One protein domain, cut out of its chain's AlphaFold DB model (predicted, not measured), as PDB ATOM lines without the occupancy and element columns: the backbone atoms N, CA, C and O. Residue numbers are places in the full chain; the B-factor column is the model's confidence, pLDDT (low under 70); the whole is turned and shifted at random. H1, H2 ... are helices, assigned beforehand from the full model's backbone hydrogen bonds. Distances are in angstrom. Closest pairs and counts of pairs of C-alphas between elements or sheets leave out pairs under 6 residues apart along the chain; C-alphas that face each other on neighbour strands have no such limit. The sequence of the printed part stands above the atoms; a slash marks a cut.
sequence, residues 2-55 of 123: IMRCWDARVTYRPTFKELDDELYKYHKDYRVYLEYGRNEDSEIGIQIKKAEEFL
ATOM      1  N   ILE A   2      42.217 -39.196 -34.244       85.88
ATOM      2  CA  ILE A   2      41.541 -38.373 -33.214       85.88
ATOM      3  C   ILE A   2      40.032 -38.662 -33.093       85.88
ATOM      4  O   ILE A   2      39.559 -38.909 -31.988       85.88
ATOM      5  N   MET A   3      39.290 -38.742 -34.207       88.19
ATOM      6  CA  MET A   3      37.847 -39.038 -34.153       88.19
ATOM      7  C   MET A   3      37.522 -40.388 -33.494       88.19
ATOM      8  O   MET A   3      36.549 -40.481 -32.755       88.19
ATOM      9  N   ARG A   4      38.359 -41.422 -33.672       90.00
ATOM     10  CA  ARG A   4      38.159 -42.718 -32.993       90.00
ATOM     11  C   ARG A   4      38.325 -42.598 -31.476       90.00
ATOM     12  O   ARG A   4      37.665 -43.307 -30.730       90.00
ATOM     13  N   CYS A   5      39.164 -41.674 -31.003       92.50
ATOM     14  CA  CYS A   5      39.313 -41.383 -29.574       92.50
ATOM     15  C   CYS A   5      38.101 -40.629 -29.000       92.50
ATOM     16  O   CYS A   5      37.836 -40.713 -27.798       92.50
ATOM     17  N   TRP A   6      37.367 -39.903 -29.848       93.19
ATOM     18  CA  TRP A   6      36.180 -39.131 -29.475       93.19
ATOM     19  C   TRP A   6      34.880 -39.936 -29.472       93.19
ATOM     20  O   TRP A   6      33.871 -39.423 -28.995       93.19
ATOM     21  N   ASP A   7      34.890 -41.197 -29.918       93.50
ATOM     22  CA  ASP A   7      33.694 -42.040 -29.882       93.50
ATOM     23  C   ASP A   7      33.154 -42.138 -28.445       93.50
ATOM     24  O   ASP A   7      33.863 -42.510 -27.509       93.50
ATOM     25  N   ALA A   8      31.895 -41.786 -28.219       92.31
ATOM     26  CA  ALA A   8      31.252 -41.855 -26.912       92.31
ATOM     27  C   ALA A   8      31.251 -43.290 -26.355       92.31
ATOM     28  O   ALA A   8      31.281 -43.491 -25.138       92.31
ATOM     29  N   ARG A   9      31.250 -44.299 -27.229       91.25
ATOM     30  CA  ARG A   9      31.278 -45.711 -26.854       91.25
ATOM     31  C   ARG A   9      32.716 -46.134 -26.575       91.25
ATOM     32  O   ARG A   9      33.553 -46.209 -27.470       91.25
ATOM     33  N   VAL A  10      32.979 -46.508 -25.327       89.56
ATOM     34  CA  VAL A  10      34.318 -46.917 -24.867       89.56
ATOM     35  C   VAL A  10      34.894 -48.074 -25.690       89.56
ATOM     36  O   VAL A  10      36.085 -48.081 -25.966       89.56
ATOM     37  N   THR A  11      34.061 -49.016 -26.137       91.31
ATOM     38  CA  THR A  11      34.493 -50.191 -26.914       91.31
ATOM     39  C   THR A  11      34.977 -49.873 -28.329       91.31
ATOM     40  O   THR A  11      35.577 -50.737 -28.955       91.31
ATOM     41  N   TYR A  12      34.687 -48.677 -28.851       91.75
ATOM     42  CA  TYR A  12      35.108 -48.240 -30.188       91.75
ATOM     43  C   TYR A  12      36.337 -47.323 -30.147       91.75
ATOM     44  O   TYR A  12      36.917 -47.017 -31.192       91.75
ATOM     45  N   ARG A  13      36.756 -46.905 -28.945       94.25
ATOM     46  CA  ARG A  13      37.994 -46.151 -28.762       94.25
ATOM     47  C   ARG A  13      39.194 -47.082 -28.892       94.25
ATOM     48  O   ARG A  13      39.121 -48.220 -28.431       94.25
ATOM     49  N   PRO A  14      40.307 -46.600 -29.464       95.12
ATOM     50  CA  PRO A  14      41.552 -47.341 -29.406       95.12
ATOM     51  C   PRO A  14      41.992 -47.502 -27.951       95.12
ATOM     52  O   PRO A  14      41.807 -46.615 -27.109       95.12
ATOM     53  N   THR A  15      42.609 -48.636 -27.661       96.25
ATOM     54  CA  THR A  15      43.405 -48.803 -26.449       96.25
ATOM     55  C   THR A  15      44.632 -47.891 -26.504       96.25
ATOM     56  O   THR A  15      45.071 -47.474 -27.577       96.25
ATOM     57  N   PHE A  16      45.239 -47.609 -25.349       94.31
ATOM     58  CA  PHE A  16      46.477 -46.824 -25.311       94.31
ATOM     59  C   PHE A  16      47.589 -47.434 -26.165       94.31
ATOM     60  O   PHE A  16      48.322 -46.697 -26.808       94.31
ATOM     61  N   LYS A  17      47.674 -48.767 -26.210       97.12
ATOM     62  CA  LYS A  17      48.662 -49.470 -27.027       97.12
ATOM     63  C   LYS A  17      48.419 -49.259 -28.522       97.12
ATOM     64  O   LYS A  17      49.340 -48.894 -29.230       97.12
ATOM     65  N   GLU A  18      47.185 -49.442 -28.992       95.88
ATOM     66  CA  GLU A  18      46.849 -49.216 -30.408       95.88
ATOM     67  C   GLU A  18      47.072 -47.759 -30.824       95.88
ATOM     68  O   GLU A  18      47.486 -47.491 -31.949       95.88
ATOM     69  N   LEU A  19      46.798 -46.816 -29.917       94.69
ATOM     70  CA  LEU A  19      47.066 -45.403 -30.149       94.69
ATOM     71  C   LEU A  19      48.573 -45.126 -30.246       94.69
ATOM     72  O   LEU A  19      48.990 -44.434 -31.168       94.69
ATOM     73  N   ASP A  20      49.368 -45.665 -29.321       95.19
ATOM     74  CA  ASP A  20      50.828 -45.518 -29.308       95.19
ATOM     75  C   ASP A  20      51.469 -46.122 -30.563       95.19
ATOM     76  O   ASP A  20      52.228 -45.446 -31.256       95.19
ATOM     77  N   ASP A  21      51.071 -47.346 -30.923       95.56
ATOM     78  CA  ASP A  21      51.552 -48.042 -32.118       95.56
ATOM     79  C   ASP A  21      51.270 -47.228 -33.393       95.56
ATOM     80  O   ASP A  21      52.115 -47.156 -34.289       95.56
ATOM     81  N   GLU A  22      50.101 -46.591 -33.496       92.88
ATOM     82  CA  GLU A  22      49.782 -45.751 -34.651       92.88
ATOM     83  C   GLU A  22      50.551 -44.425 -34.645       92.88
ATOM     84  O   GLU A  22      51.108 -44.028 -35.670       92.88
ATOM     85  N   LEU A  23      50.611 -43.734 -33.501       92.12
ATOM     86  CA  LEU A  23      51.356 -42.478 -33.374       92.12
ATOM     87  C   LEU A  23      52.841 -42.682 -33.678       92.12
ATOM     88  O   LEU A  23      53.467 -41.827 -34.308       92.12
ATOM     89  N   TYR A  24      53.394 -43.831 -33.293       94.38
ATOM     90  CA  TYR A  24      54.768 -44.194 -33.598       94.38
ATOM     91  C   TYR A  24      55.020 -44.322 -35.106       94.38
ATOM     92  O   TYR A  24      56.056 -43.851 -35.583       94.38
ATOM     93  N   LYS A  25      54.085 -44.905 -35.872       91.00
ATOM     94  CA  LYS A  25      54.189 -44.970 -37.342       91.00
ATOM     95  C   LYS A  25      54.207 -43.571 -37.950       91.00
ATOM     96  O   LYS A  25      55.171 -43.240 -38.628       91.00
ATOM     97  N   TYR A  26      53.232 -42.729 -37.598       88.19
ATOM     98  CA  TYR A  26      53.185 -41.337 -38.061       88.19
ATOM     99  C   TYR A  26      54.475 -40.574 -37.744       88.19
ATOM    100  O   TYR A  26      55.012 -39.863 -38.589       88.19
ATOM    101  N   HIS A  27      55.005 -40.737 -36.531       90.25
ATOM    102  CA  HIS A  27      56.251 -40.097 -36.129       90.25
ATOM    103  C   HIS A  27      57.459 -40.610 -36.924       90.25
ATOM    104  O   HIS A  27      58.347 -39.831 -37.276       90.25
ATOM    105  N   LYS A  28      57.507 -41.912 -37.226       90.69
ATOM    106  CA  LYS A  28      58.545 -42.490 -38.081       90.69
ATOM    107  C   LYS A  28      58.456 -41.933 -39.502       90.69
ATOM    108  O   LYS A  28      59.485 -41.526 -40.034       90.69
ATOM    109  N   ASP A  29      57.260 -41.869 -40.078       87.69
ATOM    110  CA  ASP A  29      57.040 -41.342 -41.429       87.69
ATOM    111  C   ASP A  29      57.421 -39.857 -41.508       87.69
ATOM    112  O   ASP A  29      58.126 -39.436 -42.423       87.69
ATOM    113  N   TYR A  30      57.072 -39.078 -40.480       89.12
ATOM    114  CA  TYR A  30      57.500 -37.686 -40.350       89.12
ATOM    115  C   TYR A  30      59.024 -37.541 -40.225       89.12
ATOM    116  O   TYR A  30      59.623 -36.669 -40.854       89.12
ATOM    117  N   ARG A  31      59.689 -38.410 -39.453       90.31
ATOM    118  CA  ARG A  31      61.156 -38.407 -39.356       90.31
ATOM    119  C   ARG A  31      61.801 -38.691 -40.711       90.31
ATOM    120  O   ARG A  31      62.737 -37.993 -41.083       90.31
ATOM    121  N   VAL A  32      61.285 -39.674 -41.450       87.94
ATOM    122  CA  VAL A  32      61.756 -39.993 -42.806       87.94
ATOM    123  C   VAL A  32      61.587 -38.783 -43.730       87.94
ATOM    124  O   VAL A  32      62.527 -38.430 -44.435       87.94
ATOM    125  N   TYR A  33      60.441 -38.103 -43.672       87.75
ATOM    126  CA  TYR A  33      60.199 -36.868 -44.423       87.75
ATOM    127  C   TYR A  33      61.223 -35.761 -44.111       87.75
ATOM    128  O   TYR A  33      61.673 -35.064 -45.018       87.75
ATOM    129  N   LEU A  34      61.633 -35.609 -42.848       88.88
ATOM    130  CA  LEU A  34      62.659 -34.635 -42.465       88.88
ATOM    131  C   LEU A  34      64.075 -35.053 -42.896       88.88
ATOM    132  O   LEU A  34      64.850 -34.206 -43.336       88.88
ATOM    133  N   GLU A  35      64.422 -36.334 -42.752       87.25
ATOM    134  CA  GLU A  35      65.778 -36.849 -42.992       87.25
ATOM    135  C   GLU A  35      66.123 -36.977 -44.482       87.25
ATOM    136  O   GLU A  35      67.240 -36.647 -44.879       87.25
ATOM    137  N   TYR A  36      65.185 -37.434 -45.318       80.69
ATOM    138  CA  TYR A  36      65.441 -37.752 -46.732       80.69
ATOM    139  C   TYR A  36      65.087 -36.615 -47.699       80.69
ATOM    140  O   TYR A  36      65.059 -36.811 -48.914       80.69
ATOM    141  N   GLY A  37      64.876 -35.413 -47.162       73.75
ATOM    142  CA  GLY A  37      64.407 -34.260 -47.914       73.75
ATOM    143  C   GLY A  37      62.888 -34.262 -47.964       73.75
ATOM    144  O   GLY A  37      62.281 -35.263 -48.333       73.75
ATOM    145  N   ARG A  38      62.304 -33.129 -47.559       78.19
ATOM    146  CA  ARG A  38      60.867 -32.854 -47.440       78.19
ATOM    147  C   ARG A  38      60.113 -33.164 -48.736       78.19
ATOM    148  O   ARG A  38      59.811 -32.259 -49.505       78.19
ATOM    149  N   ASN A  39      59.845 -34.440 -48.985       78.62
ATOM    150  CA  ASN A  39      59.184 -34.892 -50.195       78.62
ATOM    151  C   ASN A  39      57.721 -34.449 -50.137       78.62
ATOM    152  O   ASN A  39      56.939 -34.993 -49.352       78.62
ATOM    153  N   GLU A  40      57.378 -33.444 -50.939       73.88
ATOM    154  CA  GLU A  40      56.023 -32.896 -51.022       73.88
ATOM    155  C   GLU A  40      55.004 -33.932 -51.507       73.88
ATOM    156  O   GLU A  40      53.840 -33.824 -51.140       73.88
ATOM    157  N   ASP A  41      55.453 -34.976 -52.211       80.00
ATOM    158  CA  ASP A  41      54.601 -36.057 -52.720       80.00
ATOM    159  C   ASP A  41      54.348 -37.155 -51.669       80.00
ATOM    160  O   ASP A  41      53.545 -38.062 -51.870       80.00
ATOM    161  N   SER A  42      55.039 -37.109 -50.523       84.38
ATOM    162  CA  SER A  42      54.757 -38.038 -49.426       84.38
ATOM    163  C   SER A  42      53.424 -37.702 -48.758       84.38
ATOM    164  O   SER A  42      53.084 -36.532 -48.598       84.38
ATOM    165  N   GLU A  43      52.697 -38.713 -48.273       83.19
ATOM    166  CA  GLU A  43      51.404 -38.515 -47.599       83.19
ATOM    167  C   GLU A  43      51.480 -37.466 -46.469       83.19
ATOM    168  O   GLU A  43      50.595 -36.617 -46.338       83.19
ATOM    169  N   ILE A  44      52.556 -37.488 -45.673       86.44
ATOM    170  CA  ILE A  44      52.791 -36.510 -44.604       86.44
ATOM    171  C   ILE A  44      53.098 -35.111 -45.159       86.44
ATOM    172  O   ILE A  44      52.620 -34.124 -44.605       86.44
ATOM    173  N   GLY A  45      53.837 -35.019 -46.270       88.31
ATOM    174  CA  GLY A  45      54.126 -33.766 -46.964       88.31
ATOM    175  C   GLY A  45      52.862 -33.104 -47.510       88.31
ATOM    176  O   GLY A  45      52.626 -31.928 -47.236       88.31
ATOM    177  N   ILE A  46      51.998 -33.876 -48.177       86.62
ATOM    178  CA  ILE A  46      50.716 -33.391 -48.707       86.62
ATOM    179  C   ILE A  46      49.816 -32.883 -47.571       86.62
ATOM    180  O   ILE A  46      49.202 -31.820 -47.685       86.62
ATOM    181  N   GLN A  47      49.745 -33.610 -46.449       86.31
ATOM    182  CA  GLN A  47      48.955 -33.186 -45.287       86.31
ATOM    183  C   GLN A  47      49.485 -31.893 -44.651       86.31
ATOM    184  O   GLN A  47      48.680 -31.038 -44.281       86.31
ATOM    185  N   ILE A  48      50.809 -31.734 -44.544       87.38
ATOM    186  CA  ILE A  48      51.441 -30.504 -44.042       87.38
ATOM    187  C   ILE A  48      51.118 -29.331 -44.968       87.38
ATOM    188  O   ILE A  48      50.587 -28.330 -44.496       87.38
ATOM    189  N   LYS A  49      51.337 -29.484 -46.277       88.06
ATOM    190  CA  LYS A  49      51.074 -28.439 -47.275       88.06
ATOM    191  C   LYS A  49      49.616 -27.988 -47.262       88.06
ATOM    192  O   LYS A  49      49.332 -26.801 -47.193       88.06
ATOM    193  N   LYS A  50      48.674 -28.933 -47.216       87.62
ATOM    194  CA  LYS A  50      47.241 -28.621 -47.110       87.62
ATOM    195  C   LYS A  50      46.895 -27.874 -45.815       87.62
ATOM    196  O   LYS A  50      45.993 -27.038 -45.811       87.62
ATOM    197  N   ALA A  51      47.569 -28.184 -44.704       86.81
ATOM    198  CA  ALA A  51      47.385 -27.467 -43.445       86.81
ATOM    199  C   ALA A  51      47.975 -26.049 -43.503       86.81
ATOM    200  O   ALA A  51      47.346 -25.119 -43.003       86.81
ATOM    201  N   GLU A  52      49.135 -25.873 -44.139       87.94
ATOM    202  CA  GLU A  52      49.746 -24.566 -44.411       87.94
ATOM    203  C   GLU A  52      48.839 -23.712 -45.313       87.94
ATOM    204  O   GLU A  52      48.478 -22.604 -44.928       87.94
ATOM    205  N   GLU A  53      48.336 -24.260 -46.424       89.00
ATOM    206  CA  GLU A  53      47.358 -23.596 -47.303       89.00
ATOM    207  C   GLU A  53      46.073 -23.218 -46.552       89.00
ATOM    208  O   GLU A  53      45.503 -22.146 -46.760       89.00
ATOM    209  N   PHE A  54      45.580 -24.082 -45.659       84.69
ATOM    210  CA  PHE A  54      44.422 -23.760 -44.825       84.69
ATOM    211  C   PHE A  54      44.706 -22.577 -43.887       84.69
ATOM    212  O   PHE A  54      43.840 -21.719 -43.722       84.69
ATOM    213  N   LEU A  55      45.902 -22.521 -43.291       86.00
ATOM    214  CA  LEU A  55      46.326 -21.418 -42.427       86.00
ATOM    215  C   LEU A  55      46.469 -20.104 -43.207       86.00
ATOM    216  O   LEU A  55      45.971 -19.079 -42.746       86.00
TER     217      LEU A  55
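AT A GLANCE: This is residues 2 to 55 of the 123 residues of an uncharacterized protein of Diversispora epigaea (UniProt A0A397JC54). A long helix, H2, makes the base of a loose, open frame. H3 stands at nearly a right angle to H2, with its residues 44 to 45 on residues 29 to 33 of H2 and its residues 50 to 55 sticking out, while the short helix H1, joined to H2 by the loop of residues 7 to 15, stays apart from both. The printed part has 54 residues with three named helices, H1, H2 and H3 in chain order, and no named strand: all helix. It is loose, radius of gyration of the C-alphas 14.2 A, spanning 39 by 24 by 14 A, only just elongated.

IN THESE COORDINATES: H1, residues 2 to 6, begins at C-alpha 2 (41.541, -38.373, -33.214). H2, residues 16 to 35, is 28.0 A long. H3, residues 43 to 55, is 18.6 A long and ends at C-alpha 55 (46.326, -21.418, -42.427).

HOW THE PARTS SIT: H1 is apart from H2 and H3. H2, with residues 29 to 33 alone, touches residues 44 to 45 of H3; the closest C-alphas, of Tyr 30 and Ile 44, are 6.5 A apart. Their lines are about perpendicular, at 86 degrees. In H1, H2 and H3 every O i to N i+4 pair is within hydrogen-bond range.

THE WHOLE: The farthest C-alphas, of Arg 9 and Gly 37, are 40.9 A apart. Residues 50 to 55 of H3 stand free. Both links are short, the printed part has no cut, and no printed residue is under pLDDT 70.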